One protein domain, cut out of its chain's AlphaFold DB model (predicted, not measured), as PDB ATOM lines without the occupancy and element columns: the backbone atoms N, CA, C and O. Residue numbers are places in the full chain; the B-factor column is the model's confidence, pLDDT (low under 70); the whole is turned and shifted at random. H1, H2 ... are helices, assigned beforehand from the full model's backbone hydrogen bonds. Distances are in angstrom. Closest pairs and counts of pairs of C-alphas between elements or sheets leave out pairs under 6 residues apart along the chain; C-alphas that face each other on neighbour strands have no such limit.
ATOM      1  N   GLU A  97      -9.940  -7.815 -42.359       95.75
ATOM      2  CA  GLU A  97      -9.203  -6.608 -41.986       95.75
ATOM      3  C   GLU A  97      -9.493  -6.208 -40.533       95.75
ATOM      4  O   GLU A  97      -8.583  -5.835 -39.795       95.75
ATOM      5  N   MET A  98     -10.748  -6.353 -40.090       94.62
ATOM      6  CA  MET A  98     -11.149  -6.044 -38.714       94.62
ATOM      7  C   MET A  98     -10.486  -6.992 -37.716       94.62
ATOM      8  O   MET A  98      -9.990  -6.544 -36.683       94.62
ATOM      9  N   VAL A  99     -10.420  -8.284 -38.053       97.38
ATOM     10  CA  VAL A  99      -9.666  -9.279 -37.277       97.38
ATOM     11  C   VAL A  99      -8.192  -8.881 -37.206       97.38
ATOM     12  O   VAL A  99      -7.624  -8.823 -36.117       97.38
ATOM     13  N   GLY A 100      -7.592  -8.524 -38.345       97.69
ATOM     14  CA  GLY A 100      -6.211  -8.051 -38.414       97.69
ATOM     15  C   GLY A 100      -5.944  -6.863 -37.485       97.69
ATOM     16  O   GLY A 100      -4.940  -6.844 -36.774       97.69
ATOM     17  N   TYR A 101      -6.875  -5.908 -37.378       98.06
ATOM     18  CA  TYR A 101      -6.747  -4.796 -36.429       98.06
ATOM     19  C   TYR A 101      -6.766  -5.243 -34.967       98.06
ATOM     20  O   TYR A 101      -5.995  -4.706 -34.173       98.06
ATOM     21  N   HIS A 102      -7.611  -6.208 -34.599       97.75
ATOM     22  CA  HIS A 102      -7.642  -6.760 -33.239       97.75
ATOM     23  C   HIS A 102      -6.374  -7.546 -32.881       97.75
ATOM     24  O   HIS A 102      -6.044  -7.656 -31.702       97.75
ATOM     25  N   LEU A 103      -5.681  -8.092 -33.882       97.75
ATOM     26  CA  LEU A 103      -4.548  -9.004 -33.707       97.75
ATOM     27  C   LEU A 103      -3.188  -8.402 -34.099       97.75
ATOM     28  O   LEU A 103      -2.162  -9.039 -33.892       97.75
ATOM     29  N   TRP A 104      -3.171  -7.182 -34.645       97.25
ATOM     30  CA  TRP A 104      -1.976  -6.507 -35.179       97.25
ATOM     31  C   TRP A 104      -1.222  -7.327 -36.231       97.25
ATOM     32  O   TRP A 104       0.009  -7.364 -36.255       97.25
ATOM     33  N   ILE A 105      -1.983  -7.952 -37.121       97.50
ATOM     34  CA  ILE A 105      -1.494  -8.716 -38.271       97.50
ATOM     35  C   ILE A 105      -2.293  -8.324 -39.519       97.50
ATOM     36  O   ILE A 105      -3.302  -7.613 -39.434       97.50
ATOM     37  N   SER A 106      -1.839  -8.751 -40.690       97.25
ATOM     38  CA  SER A 106      -2.579  -8.599 -41.945       97.25
ATOM     39  C   SER A 106      -3.862  -9.442 -41.967       97.25
ATOM     40  O   SER A 106      -4.053 -10.365 -41.170       97.25
ATOM     41  N   ALA A 107      -4.765  -9.126 -42.899       96.69
ATOM     42  CA  ALA A 107      -5.981  -9.908 -43.105       96.69
ATOM     43  C   ALA A 107      -5.652 -11.340 -43.567       96.69
ATOM     44  O   ALA A 107      -6.348 -12.286 -43.207       96.69
ATOM     45  N   GLU A 108      -4.584 -11.503 -44.344       97.56
ATOM     46  CA  GLU A 108      -4.076 -12.774 -44.856       97.56
ATOM     47  C   GLU A 108      -3.545 -13.647 -43.717       97.56
ATOM     48  O   GLU A 108      -3.996 -14.781 -43.566       97.56
ATOM     49  N   GLU A 109      -2.698 -13.093 -42.847       97.62
ATOM     50  CA  GLU A 109      -2.212 -13.792 -41.651       97.62
ATOM     51  C   GLU A 109      -3.369 -14.172 -40.713       97.62
ATOM     52  O   GLU A 109      -3.392 -15.272 -40.160       97.62
ATOM     53  N   ALA A 110      -4.374 -13.301 -40.561       97.69
ATOM     54  CA  ALA A 110      -5.563 -13.609 -39.769       97.69
ATOM     55  C   ALA A 110      -6.372 -14.780 -40.356       97.69
ATOM     56  O   ALA A 110      -6.825 -15.647 -39.605       97.69
ATOM     57  N   LYS A 111      -6.522 -14.844 -41.688       97.38
ATOM     58  CA  LYS A 111      -7.155 -15.983 -42.382       97.38
ATOM     59  C   LYS A 111      -6.354 -17.267 -42.175       97.38
ATOM     60  O   LYS A 111      -6.941 -18.319 -41.938       97.38
ATOM     61  N   GLU A 112      -5.030 -17.207 -42.281       97.19
ATOM     62  CA  GLU A 112      -4.153 -18.367 -42.077       97.19
ATOM     63  C   GLU A 112      -4.197 -18.882 -40.641       97.19
ATOM     64  O   GLU A 112      -4.236 -20.091 -40.425       97.19
ATOM     65  N   PHE A 113      -4.264 -17.980 -39.662       96.31
ATOM     66  CA  PHE A 113      -4.474 -18.343 -38.266       96.31
ATOM     67  C   PHE A 113      -5.823 -19.055 -38.103       96.31
ATOM     68  O   PHE A 113      -5.865 -20.175 -37.598       96.31
ATOM     69  N   ALA A 114      -6.913 -18.477 -38.606       95.81
ATOM     70  CA  ALA A 114      -8.245 -19.066 -38.490       95.81
ATOM     71  C   ALA A 114      -8.364 -20.461 -39.128       95.81
ATOM     72  O   ALA A 114      -9.023 -21.337 -38.567       95.81
ATOM     73  N   LYS A 115      -7.671 -20.701 -40.250       95.19
ATOM     74  CA  LYS A 115      -7.627 -22.015 -40.914       95.19
ATOM     75  C   LYS A 115      -7.090 -23.132 -40.021       95.19
ATOM     76  O   LYS A 115      -7.520 -24.264 -40.185       95.19
ATOM     77  N   LYS A 116      -6.196 -22.837 -39.068       93.50
ATOM     78  CA  LYS A 116      -5.682 -23.839 -38.110       93.50
ATOM     79  C   LYS A 116      -6.771 -24.397 -37.187       93.50
ATOM     80  O   LYS A 116      -6.566 -25.434 -36.572       93.50
ATOM     81  N   TYR A 117      -7.899 -23.697 -37.100       92.69
ATOM     82  CA  TYR A 117      -9.053 -24.025 -36.266       92.69
ATOM     83  C   TYR A 117     -10.289 -24.366 -37.106       92.69
ATOM     84  O   TYR A 117     -11.405 -24.293 -36.597       92.69
ATOM     85  N   ASP A 118     -10.107 -24.649 -38.402       93.12
ATOM     86  CA  ASP A 118     -11.188 -24.900 -39.362       93.12
ATOM     87  C   ASP A 118     -12.234 -23.771 -39.431       93.12
ATOM     88  O   ASP A 118     -13.389 -23.973 -39.805       93.12
ATOM     89  N   VAL A 119     -11.828 -22.536 -39.102       91.88
ATOM     90  CA  VAL A 119     -12.713 -21.373 -39.147       91.88
ATOM     91  C   VAL A 119     -12.566 -20.637 -40.473       91.88
ATOM     92  O   VAL A 119     -11.507 -20.118 -40.819       91.88
ATOM     93  N   THR A 120     -13.676 -20.533 -41.199       90.62
ATOM     94  CA  THR A 120     -13.745 -19.885 -42.518       90.62
ATOM     95  C   THR A 120     -14.294 -18.462 -42.471       90.62
ATOM     96  O   THR A 120     -14.081 -17.693 -43.410       90.62
ATOM     97  N   HIS A 121     -14.978 -18.092 -41.385       92.12
ATOM     98  CA  HIS A 121     -15.645 -16.805 -41.248       92.12
ATOM     99  C   HIS A 121     -15.003 -15.939 -40.145       92.12
ATOM    100  O   HIS A 121     -14.842 -16.402 -39.010       92.12
ATOM    101  N   PRO A 122     -14.670 -14.663 -40.423       94.19
ATOM    102  CA  PRO A 122     -13.901 -13.816 -39.506       94.19
ATOM    103  C   PRO A 122     -14.621 -13.540 -38.183       94.19
ATOM    104  O   PRO A 122     -13.987 -13.516 -37.129       94.19
ATOM    105  N   TYR A 123     -15.947 -13.380 -38.203       92.31
ATOM    106  CA  TYR A 123     -16.715 -13.188 -36.970       92.31
ATOM    107  C   TYR A 123     -16.634 -14.417 -36.051       92.31
ATOM    108  O   TYR A 123     -16.419 -14.286 -34.847       92.31
ATOM    109  N   THR A 124     -16.742 -15.619 -36.621       90.94
ATOM    110  CA  THR A 124     -16.646 -16.880 -35.872       90.94
ATOM    111  C   THR A 124     -15.272 -17.014 -35.227       90.94
ATOM    112  O   THR A 124     -15.168 -17.408 -34.066       90.94
ATOM    113  N   PHE A 125     -14.221 -16.597 -35.936       94.25
ATOM    114  CA  PHE A 125     -12.865 -16.610 -35.399       94.25
ATOM    115  C   PHE A 125     -12.708 -15.627 -34.233       94.25
ATOM    116  O   PHE A 125     -12.168 -15.983 -33.189       94.25
ATOM    117  N   MET A 126     -13.274 -14.421 -34.342       93.44
ATOM    118  CA  MET A 126     -13.299 -13.458 -33.234       93.44
ATOM    119  C   MET A 126     -14.025 -13.992 -31.999       93.44
ATOM    120  O   MET A 126     -13.566 -13.772 -30.878       93.44
ATOM    121  N   VAL A 127     -15.145 -14.693 -32.190       90.25
ATOM    122  CA  VAL A 127     -15.869 -15.346 -31.092       90.25
ATOM    123  C   VAL A 127     -15.000 -16.428 -30.451       90.25
ATOM    124  O   VAL A 127     -14.901 -16.460 -29.228       90.25
ATOM    125  N   LEU A 128     -14.334 -17.267 -31.251       91.94
ATOM    126  CA  LEU A 128     -13.421 -18.306 -30.766       91.94
ATOM    127  C   LEU A 128     -12.316 -17.712 -29.886       91.94
ATOM    128  O   LEU A 128     -12.142 -18.153 -28.753       91.94
ATOM    129  N   LEU A 129     -11.630 -16.670 -30.359       93.12
ATOM    130  CA  LEU A 129     -10.512 -16.056 -29.636       93.12
ATOM    131  C   LEU A 129     -10.926 -15.422 -28.301       93.12
ATOM    132  O   LEU A 129     -10.132 -15.396 -27.361       93.12
ATOM    133  N   ARG A 130     -12.167 -14.929 -28.195       90.44
ATOM    134  CA  ARG A 130     -12.686 -14.263 -26.988       90.44
ATOM    135  C   ARG A 130     -13.224 -15.229 -25.928       90.44
ATOM    136  O   ARG A 130     -13.504 -14.779 -24.814       90.44
ATOM    137  N   LYS A 131     -13.398 -16.518 -26.243       86.06
ATOM    138  CA  LYS A 131     -13.931 -17.506 -25.292       86.06
ATOM    139  C   LYS A 131     -12.952 -17.749 -24.134       86.06
ATOM    140  O   LYS A 131     -11.753 -17.791 -24.366       86.06
ATOM    141  N   PRO A 132     -13.431 -17.987 -22.899       70.38
ATOM    142  CA  PRO A 132     -12.558 -18.322 -21.771       70.38
ATOM    143  C   PRO A 132     -11.643 -19.525 -22.039       70.38
ATOM    144  O   PRO A 132     -10.464 -19.454 -21.714       70.38
ATOM    145  N   ASN A 133     -12.167 -20.566 -22.695       63.94
ATOM    146  CA  ASN A 133     -11.443 -21.808 -22.996       63.94
ATOM    147  C   ASN A 133     -10.358 -21.636 -24.074       63.94
ATOM    148  O   ASN A 133      -9.529 -22.521 -24.244       63.94
ATOM    149  N   SER A 134     -10.321 -20.511 -24.807       65.75
ATOM    150  CA  SER A 134      -9.205 -20.244 -25.733       65.75
ATOM    151  C   SER A 134      -7.876 -20.071 -24.991       65.75
ATOM    152  O   SER A 134      -6.817 -20.214 -25.589       65.75
ATOM    153  N   LYS A 135      -7.934 -19.825 -23.675       62.62
ATOM    154  CA  LYS A 135      -6.776 -19.768 -22.781       62.62
ATOM    155  C   LYS A 135      -6.176 -21.129 -22.448       62.62
ATOM    156  O   LYS A 135      -5.142 -21.163 -21.792       62.62
ATOM    157  N   ASP A 136      -6.804 -22.228 -22.838       76.94
ATOM    158  CA  ASP A 136      -6.229 -23.560 -22.641       76.94
ATOM    159  C   ASP A 136      -5.427 -23.996 -23.881       76.94
ATOM    160  O   ASP A 136      -4.631 -24.930 -23.821       76.94
ATOM    161  N   ASP A 137      -5.585 -23.279 -24.998       88.81
ATOM    162  CA  ASP A 137      -4.807 -23.479 -26.214       88.81
ATOM    163  C   ASP A 137      -3.457 -22.750 -26.108       88.81
ATOM    164  O   ASP A 137      -3.375 -21.521 -26.009       88.81
ATOM    165  N   GLN A 138      -2.376 -23.532 -26.131       89.94
ATOM    166  CA  GLN A 138      -1.015 -23.020 -26.008       89.94
ATOM    167  C   GLN A 138      -0.665 -22.020 -27.120       89.94
ATOM    168  O   GLN A 138      -0.066 -20.982 -26.840       89.94
ATOM    169  N   TYR A 139      -1.071 -22.289 -28.362       90.69
ATOM    170  CA  TYR A 139      -0.746 -21.442 -29.505       90.69
ATOM    171  C   TYR A 139      -1.464 -20.085 -29.425       90.69
ATOM    172  O   TYR A 139      -0.855 -19.038 -29.653       90.69
ATOM    173  N   ILE A 140      -2.745 -20.076 -29.039       92.44
ATOM    174  CA  ILE A 140      -3.510 -18.840 -28.808       92.44
ATOM    175  C   ILE A 140      -2.897 -18.034 -27.657       92.44
ATOM    176  O   ILE A 140      -2.749 -16.813 -27.765       92.44
ATOM    177  N   ASN A 141      -2.509 -18.695 -26.565       91.88
ATOM    178  CA  ASN A 141      -1.876 -18.027 -25.430       91.88
ATOM    179  C   ASN A 141      -0.555 -17.358 -25.798       91.88
ATOM    180  O   ASN A 141      -0.359 -16.183 -25.485       91.88
ATOM    181  N   GLU A 142       0.336 -18.092 -26.463       93.88
ATOM    182  CA  GLU A 142       1.624 -17.573 -26.926       93.88
ATOM    183  C   GLU A 142       1.416 -16.381 -27.864       93.88
ATOM    184  O   GLU A 142       2.044 -15.333 -27.688       93.88
ATOM    185  N   PHE A 143       0.447 -16.476 -28.781       96.06
ATOM    186  CA  PHE A 143       0.081 -15.360 -29.645       96.06
ATOM    187  C   PHE A 143      -0.332 -14.116 -28.843       96.06
ATOM    188  O   PHE A 143       0.130 -13.009 -29.127       96.06
ATOM    189  N   PHE A 144      -1.186 -14.265 -27.825       96.06
ATOM    190  CA  PHE A 144      -1.648 -13.127 -27.026       96.06
ATOM    191  C   PHE A 144      -0.583 -12.564 -26.078       96.06
ATOM    192  O   PHE A 144      -0.620 -11.365 -25.780       96.06
ATOM    193  N   ILE A 145       0.381 -13.375 -25.635       95.56
ATOM    194  CA  ILE A 145       1.572 -12.897 -24.919       95.56
ATOM    195  C   ILE A 145       2.390 -11.979 -25.833       95.56
ATOM    196  O   ILE A 145       2.703 -10.850 -25.447       95.56
ATOM    197  N   GLU A 146       2.652 -12.411 -27.066       97.25
ATOM    198  CA  GLU A 146       3.390 -11.610 -28.045       97.25
ATOM    199  C   GLU A 146       2.619 -10.357 -28.473       97.25
ATOM    200  O   GLU A 146       3.197  -9.270 -28.550       97.25
ATOM    201  N   LEU A 147       1.299 -10.451 -28.674       97.38
ATOM    202  CA  LEU A 147       0.462  -9.279 -28.948       97.38
ATOM    203  C   LEU A 147       0.546  -8.263 -27.807       97.38
ATOM    204  O   LEU A 147       0.707  -7.068 -28.055       97.38
ATOM    205  N   ARG A 148       0.470  -8.722 -26.551       97.75
ATOM    206  CA  ARG A 148       0.579  -7.857 -25.371       97.75
ATOM    207  C   ARG A 148       1.934  -7.157 -25.322       97.75
ATOM    208  O   ARG A 148       1.978  -5.952 -25.073       97.75
ATOM    209  N   LYS A 149       3.018  -7.886 -25.590       97.88
ATOM    210  CA  LYS A 149       4.377  -7.338 -25.654       97.88
ATOM    211  C   LYS A 149       4.496  -6.272 -26.745       97.88
ATOM    212  O   LYS A 149       4.863  -5.142 -26.434       97.88
ATOM    213  N   LYS A 150       4.085  -6.581 -27.979       97.38
ATOM    214  CA  LYS A 150       4.075  -5.630 -29.106       97.38
ATOM    215  C   LYS A 150       3.257  -4.377 -28.789       97.38
ATOM    216  O   LYS A 150       3.709  -3.256 -29.022       97.38
ATOM    217  N   ALA A 151       2.063  -4.555 -28.222       96.94
ATOM    218  CA  ALA A 151       1.181  -3.455 -27.856       96.94
ATOM    219  C   ALA A 151       1.792  -2.560 -26.771       96.94
ATOM    220  O   ALA A 151       1.740  -1.334 -26.893       96.94
ATOM    221  N   LEU A 152       2.411  -3.146 -25.746       97.75
ATOM    222  CA  LEU A 152       3.128  -2.407 -24.710       97.75
ATOM    223  C   LEU A 152       4.332  -1.654 -25.292       97.75
ATOM    224  O   LEU A 152       4.514  -0.473 -25.006       97.75
ATOM    225  N   GLU A 153       5.135  -2.304 -26.133       97.38
ATOM    226  CA  GLU A 153       6.315  -1.698 -26.754       97.38
ATOM    227  C   GLU A 153       5.955  -0.503 -27.639       97.38
ATOM    228  O   GLU A 153       6.640   0.520 -27.574       97.38
ATOM    229  N   TYR A 154       4.882  -0.609 -28.422       97.06
ATOM    230  CA  TYR A 154       4.434   0.448 -29.325       97.06
ATOM    231  C   TYR A 154       3.721   1.593 -28.593       97.06
ATOM    232  O   TYR A 154       3.963   2.761 -28.883       97.06
ATOM    233  N   THR A 155       2.835   1.280 -27.641       96.62
ATOM    234  CA  THR A 155       1.985   2.298 -26.992       96.62
ATOM    235  C   THR A 155       2.576   2.889 -25.720       96.62
ATOM    236  O   THR A 155       2.141   3.961 -25.308       96.62
ATOM    237  N   LYS A 156       3.526   2.187 -25.086       97.62
ATOM    238  CA  LYS A 156       4.048   2.474 -23.738       97.62
ATOM    239  C   LYS A 156       2.958   2.555 -22.654       97.62
ATOM    240  O   LYS A 156       3.185   3.127 -21.593       97.62
ATOM    241  N   ASP A 157       1.776   1.991 -22.911       96.94
ATOM    242  CA  ASP A 157       0.644   2.011 -21.985       96.94
ATOM    243  C   ASP A 157       0.696   0.789 -21.059       96.94
ATOM    244  O   ASP A 157       0.404  -0.343 -21.451       96.94
ATOM    245  N   GLU A 158       1.064   1.031 -19.805       96.62
ATOM    246  CA  GLU A 158       1.236   0.006 -18.775       96.62
ATOM    247  C   GLU A 158      -0.036  -0.811 -18.505       96.62
ATOM    248  O   GLU A 158       0.056  -1.984 -18.128       96.62
ATOM    249  N   LYS A 159      -1.232  -0.262 -18.777       95.50
ATOM    250  CA  LYS A 159      -2.493  -0.989 -18.553       95.50
ATOM    251  C   LYS A 159      -2.594  -2.261 -19.395       95.50
ATOM    252  O   LYS A 159      -3.275  -3.201 -19.003       95.50
ATOM    253  N   VAL A 160      -1.892  -2.312 -20.530       96.31
ATOM    254  CA  VAL A 160      -1.854  -3.460 -21.451       96.31
ATOM    255  C   VAL A 160      -1.407  -4.740 -20.745       96.31
ATOM    256  O   VAL A 160      -1.882  -5.829 -21.084       96.31
ATOM    257  N   LYS A 161      -0.548  -4.618 -19.724       95.56
ATOM    258  CA  LYS A 161       0.003  -5.754 -18.973       95.56
ATOM    259  C   LYS A 161      -1.073  -6.598 -18.289       95.56
ATOM    260  O   LYS A 161      -0.907  -7.810 -18.186       95.56
ATOM    261  N   THR A 162      -2.171  -5.980 -17.857       95.31
ATOM    262  CA  THR A 162      -3.198  -6.623 -17.021       95.31
ATOM    263  C   THR A 162      -4.512  -6.898 -17.752       95.31
ATOM    264  O   THR A 162      -5.407  -7.524 -17.185       95.31
ATOM    265  N   LEU A 163      -4.650  -6.475 -19.015       95.12
ATOM    266  CA  LEU A 163      -5.879  -6.686 -19.782       95.12
ATOM    267  C   LEU A 163      -6.152  -8.178 -20.004       95.12
ATOM    268  O   LEU A 163      -5.273  -8.933 -20.437       95.12
ATOM    269  N   SER A 164      -7.404  -8.589 -19.783       93.56
ATOM    270  CA  SER A 164      -7.893  -9.882 -20.267       93.56
ATOM    271  C   SER A 164      -7.871  -9.919 -21.800       93.56
ATOM    272  O   SER A 164      -7.906  -8.871 -22.435       93.56
ATOM    273  N   ILE A 165      -7.843 -11.113 -22.404       92.94
ATOM    274  CA  ILE A 165      -7.777 -11.274 -23.869       92.94
ATOM    275  C   ILE A 165      -8.834 -10.428 -24.609       92.94
ATOM    276  O   ILE A 165      -8.435  -9.658 -25.480       92.94
ATOM    277  N   PRO A 166     -10.136 -10.448 -24.248       93.69
ATOM    278  CA  PRO A 166     -11.123  -9.602 -24.923       93.69
ATOM    279  C   PRO A 166     -10.785  -8.107 -24.863       93.69
ATOM    280  O   PRO A 166     -10.812  -7.427 -25.886       93.69
ATOM    281  N   HIS A 167     -10.384  -7.607 -23.689       95.44
ATOM    282  CA  HIS A 167     -10.011  -6.202 -23.530       95.44
ATOM    283  C   HIS A 167      -8.684  -5.861 -24.218       95.44
ATOM    284  O   HIS A 167      -8.525  -4.744 -24.706       95.44
ATOM    285  N   LEU A 168      -7.740  -6.805 -24.291       96.62
ATOM    286  CA  LEU A 168      -6.496  -6.652 -25.043       96.62
ATOM    287  C   LEU A 168      -6.785  -6.537 -26.540       96.62
ATOM    288  O   LEU A 168      -6.231  -5.656 -27.184       96.62
ATOM    289  N   MET A 169      -7.677  -7.370 -27.081       96.88
ATOM    290  CA  MET A 169      -8.104  -7.292 -28.481       96.88
ATOM    291  C   MET A 169      -8.806  -5.967 -28.784       96.88
ATOM    292  O   MET A 169      -8.571  -5.373 -29.835       96.88
ATOM    293  N   ASP A 170      -9.674  -5.491 -27.887       95.94
ATOM    294  CA  ASP A 170     -10.336  -4.193 -28.050       95.94
ATOM    295  C   ASP A 170      -9.311  -3.051 -28.006       95.94
ATOM    296  O   ASP A 170      -9.299  -2.189 -28.885       95.94
ATOM    297  N   PHE A 171      -8.384  -3.084 -27.045       97.19
ATOM    298  CA  PHE A 171      -7.278  -2.132 -26.970       97.19
ATOM    299  C   PHE A 171      -6.424  -2.145 -28.246       97.19
ATOM    300  O   PHE A 171      -6.157  -1.087 -28.822       97.19
ATOM    301  N   ALA A 172      -6.030  -3.335 -28.704       97.19
ATOM    302  CA  ALA A 172      -5.232  -3.536 -29.904       97.19
ATOM    303  C   ALA A 172      -5.941  -2.955 -31.128       97.19
ATOM    304  O   ALA A 172      -5.334  -2.174 -31.857       97.19
ATOM    305  N   MET A 173      -7.239  -3.207 -31.305       96.88
ATOM    306  CA  MET A 173      -8.005  -2.616 -32.401       96.88
ATOM    307  C   MET A 173      -7.878  -1.095 -32.435       96.88
ATOM    308  O   MET A 173      -7.528  -0.535 -33.471       96.88
ATOM    309  N   TYR A 174      -8.112  -0.409 -31.314       95.25
ATOM    310  CA  TYR A 174      -8.050   1.055 -31.280       95.25
ATOM    311  C   TYR A 174      -6.644   1.611 -31.497       95.25
ATOM    312  O   TYR A 174      -6.506   2.721 -32.013       95.25
ATOM    313  N   LYS A 175      -5.613   0.859 -31.103       96.62
ATOM    314  CA  LYS A 175      -4.207   1.270 -31.191       96.62
ATOM    315  C   LYS A 175      -3.471   0.715 -32.410       96.62
ATOM    316  O   LYS A 175      -2.304   1.046 -32.587       96.62
ATOM    317  N   SER A 176      -4.136  -0.080 -33.248       96.50
ATOM    318  CA  SER A 176      -3.552  -0.688 -34.442       96.50
ATOM    319  C   SER A 176      -3.001   0.386 -35.386       96.50
ATOM    320  O   SER A 176      -3.780   1.214 -35.870       96.50
ATOM    321  N   PRO A 177      -1.688   0.371 -35.696       94.31
ATOM    322  CA  PRO A 177      -1.087   1.343 -36.610       94.31
ATOM    323  C   PRO A 177      -1.743   1.302 -37.988       94.31
ATOM    324  O   PRO A 177      -2.055   2.342 -38.566       94.31
ATOM    325  N   LYS A 178      -2.028   0.087 -38.478       94.81
ATOM    326  CA  LYS A 178      -2.713  -0.119 -39.751       94.81
ATOM    327  C   LYS A 178      -4.113   0.493 -39.734       94.81
ATOM    328  O   LYS A 178      -4.425   1.269 -40.624       94.81
ATOM    329  N   ARG A 179      -4.922   0.233 -38.700       95.12
ATOM    330  CA  ARG A 179      -6.265   0.833 -38.588       95.12
ATOM    331  C   ARG A 179      -6.209   2.358 -38.564       95.12
ATOM    332  O   ARG A 179      -7.046   3.004 -39.182       95.12
ATOM    333  N   ILE A 180      -5.273   2.929 -37.803       95.25
ATOM    334  CA  ILE A 180      -5.116   4.385 -37.699       95.25
ATOM    335  C   ILE A 180      -4.803   4.970 -39.078       95.25
ATOM    336  O   ILE A 180      -5.446   5.940 -39.473       95.25
ATOM    337  N   LYS A 181      -3.880   4.348 -39.820       95.00
ATOM    338  CA  LYS A 181      -3.549   4.739 -41.192       95.00
ATOM    339  C   LYS A 181      -4.752   4.603 -42.128       95.00
ATOM    340  O   LYS A 181      -5.152   5.588 -42.729       95.00
ATOM    341  N   ASP A 182      -5.375   3.429 -42.179       93.31
ATOM    342  CA  ASP A 182      -6.510   3.161 -43.068       93.31
ATOM    343  C   ASP A 182      -7.686   4.118 -42.771       93.31
ATOM    344  O   ASP A 182      -8.390   4.565 -43.674       93.31
ATOM    345  N   PHE A 183      -7.894   4.491 -41.502       91.25
ATOM    346  CA  PHE A 183      -8.887   5.499 -41.127       91.25
ATOM    347  C   PHE A 183      -8.511   6.907 -41.604       91.25
ATOM    348  O   PHE A 183      -9.387   7.635 -42.073       91.25
TER     349      PHE A 183
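AT A GLANCE: This is residues 97 to 183 of the 200 residues of an uncharacterized protein of Chryseobacterium artocarpi (UniProt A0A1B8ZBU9). This is a flat group of helices crossing at steep angles, with the long helix H5 along one edge and the shorter H7 packed on it. H1 packs on H7 near the middle, H2 and H3 lie toward one end of the domain, and the last helix, H8, makes a far corner without touching another helix. The two very short helices H4 and H6 are found at the two ends of H5, H6 folding back beside its later part. The printed part has 87 residues with eight named helices, H1 to H8 in order, and no named strand; the class is all helix. The whole is compact, with a radius of gyration of the C-alphas of 12.3 A and spans of 35 by 30 by 15 A.

HOW THE PARTS SIT: H5, residues 138 to 155, and H7, residues 165 to 175, are the hubs, touching three helices each. They touch each other at a steep tilt of 36 degrees, only just beyond shallow, the same way; the closest C-alphas, of Ala 151 and Ala 172, are 6.7 A apart. H6, residues 158 to 162, touches residues 148 to 152 of H5 alone, closest at the C-alphas of Leu 152 and Val 160, 6.0 A. H4, residues 132 to 136, only just touches H5, with 3 pairs of C-alphas within 8 A, and only at the corner; the closest C-alphas are those of Lys 135 and Asn 141, 5.8 A. H1, residues 97 to 103, touches H7 at a steep tilt of 61 degrees, opposite ways, with the C-alphas of His 102 and Met 173 closest at 4.2 A. H2, residues 107 to 115, touches H1, closest at the C-alphas of Glu 97 and Ala 107, 4.7 A. H3, residues 122 to 130, touches H7 only at their ends, and only just, with 3 pairs of C-alphas within 8 A; the closest are Arg 130 and Pro 166, 5.3 A. H3 also only just touches H2, with 3 such pairs, closest at the C-alphas of Ala 114 and Phe 125, 6.1 A. H8, residues 177 to 183, is close to but not clearly touching H1, with the C-alphas of Tyr 101 and Arg 179 closest at 6.0 A, and is apart from H5. Every O i to N i+4 pair is within hydrogen-bond range in H1, H2, H3, H5, H7 and H8; H4 and H6 each have 0 of 1, but 2 of 2 O i to N i+3 pairs.

IN THESE COORDINATES: H5 measures 25.5 A, from C-alpha 138 at (-1.015, -23.020, -26.008) to C-alpha 155 at (1.985, 2.298, -26.992). H7 measures 15.0 A, H3 12.6 A and H2 12.4 A. H1 begins at C-alpha 97, and H8 ends at C-alpha 183, at (-8.887, 5.499, -41.127).

THE WHOLE: The two C-alphas farthest apart, of Asp 118 and Lys 156, are 35.0 A from each other. The printed part has no cut. The link from H2 to H3 is short, and the other links are tight. The mean pLDDT of the printed part is 93.5; residues 133 to 135, in H4, are under 70.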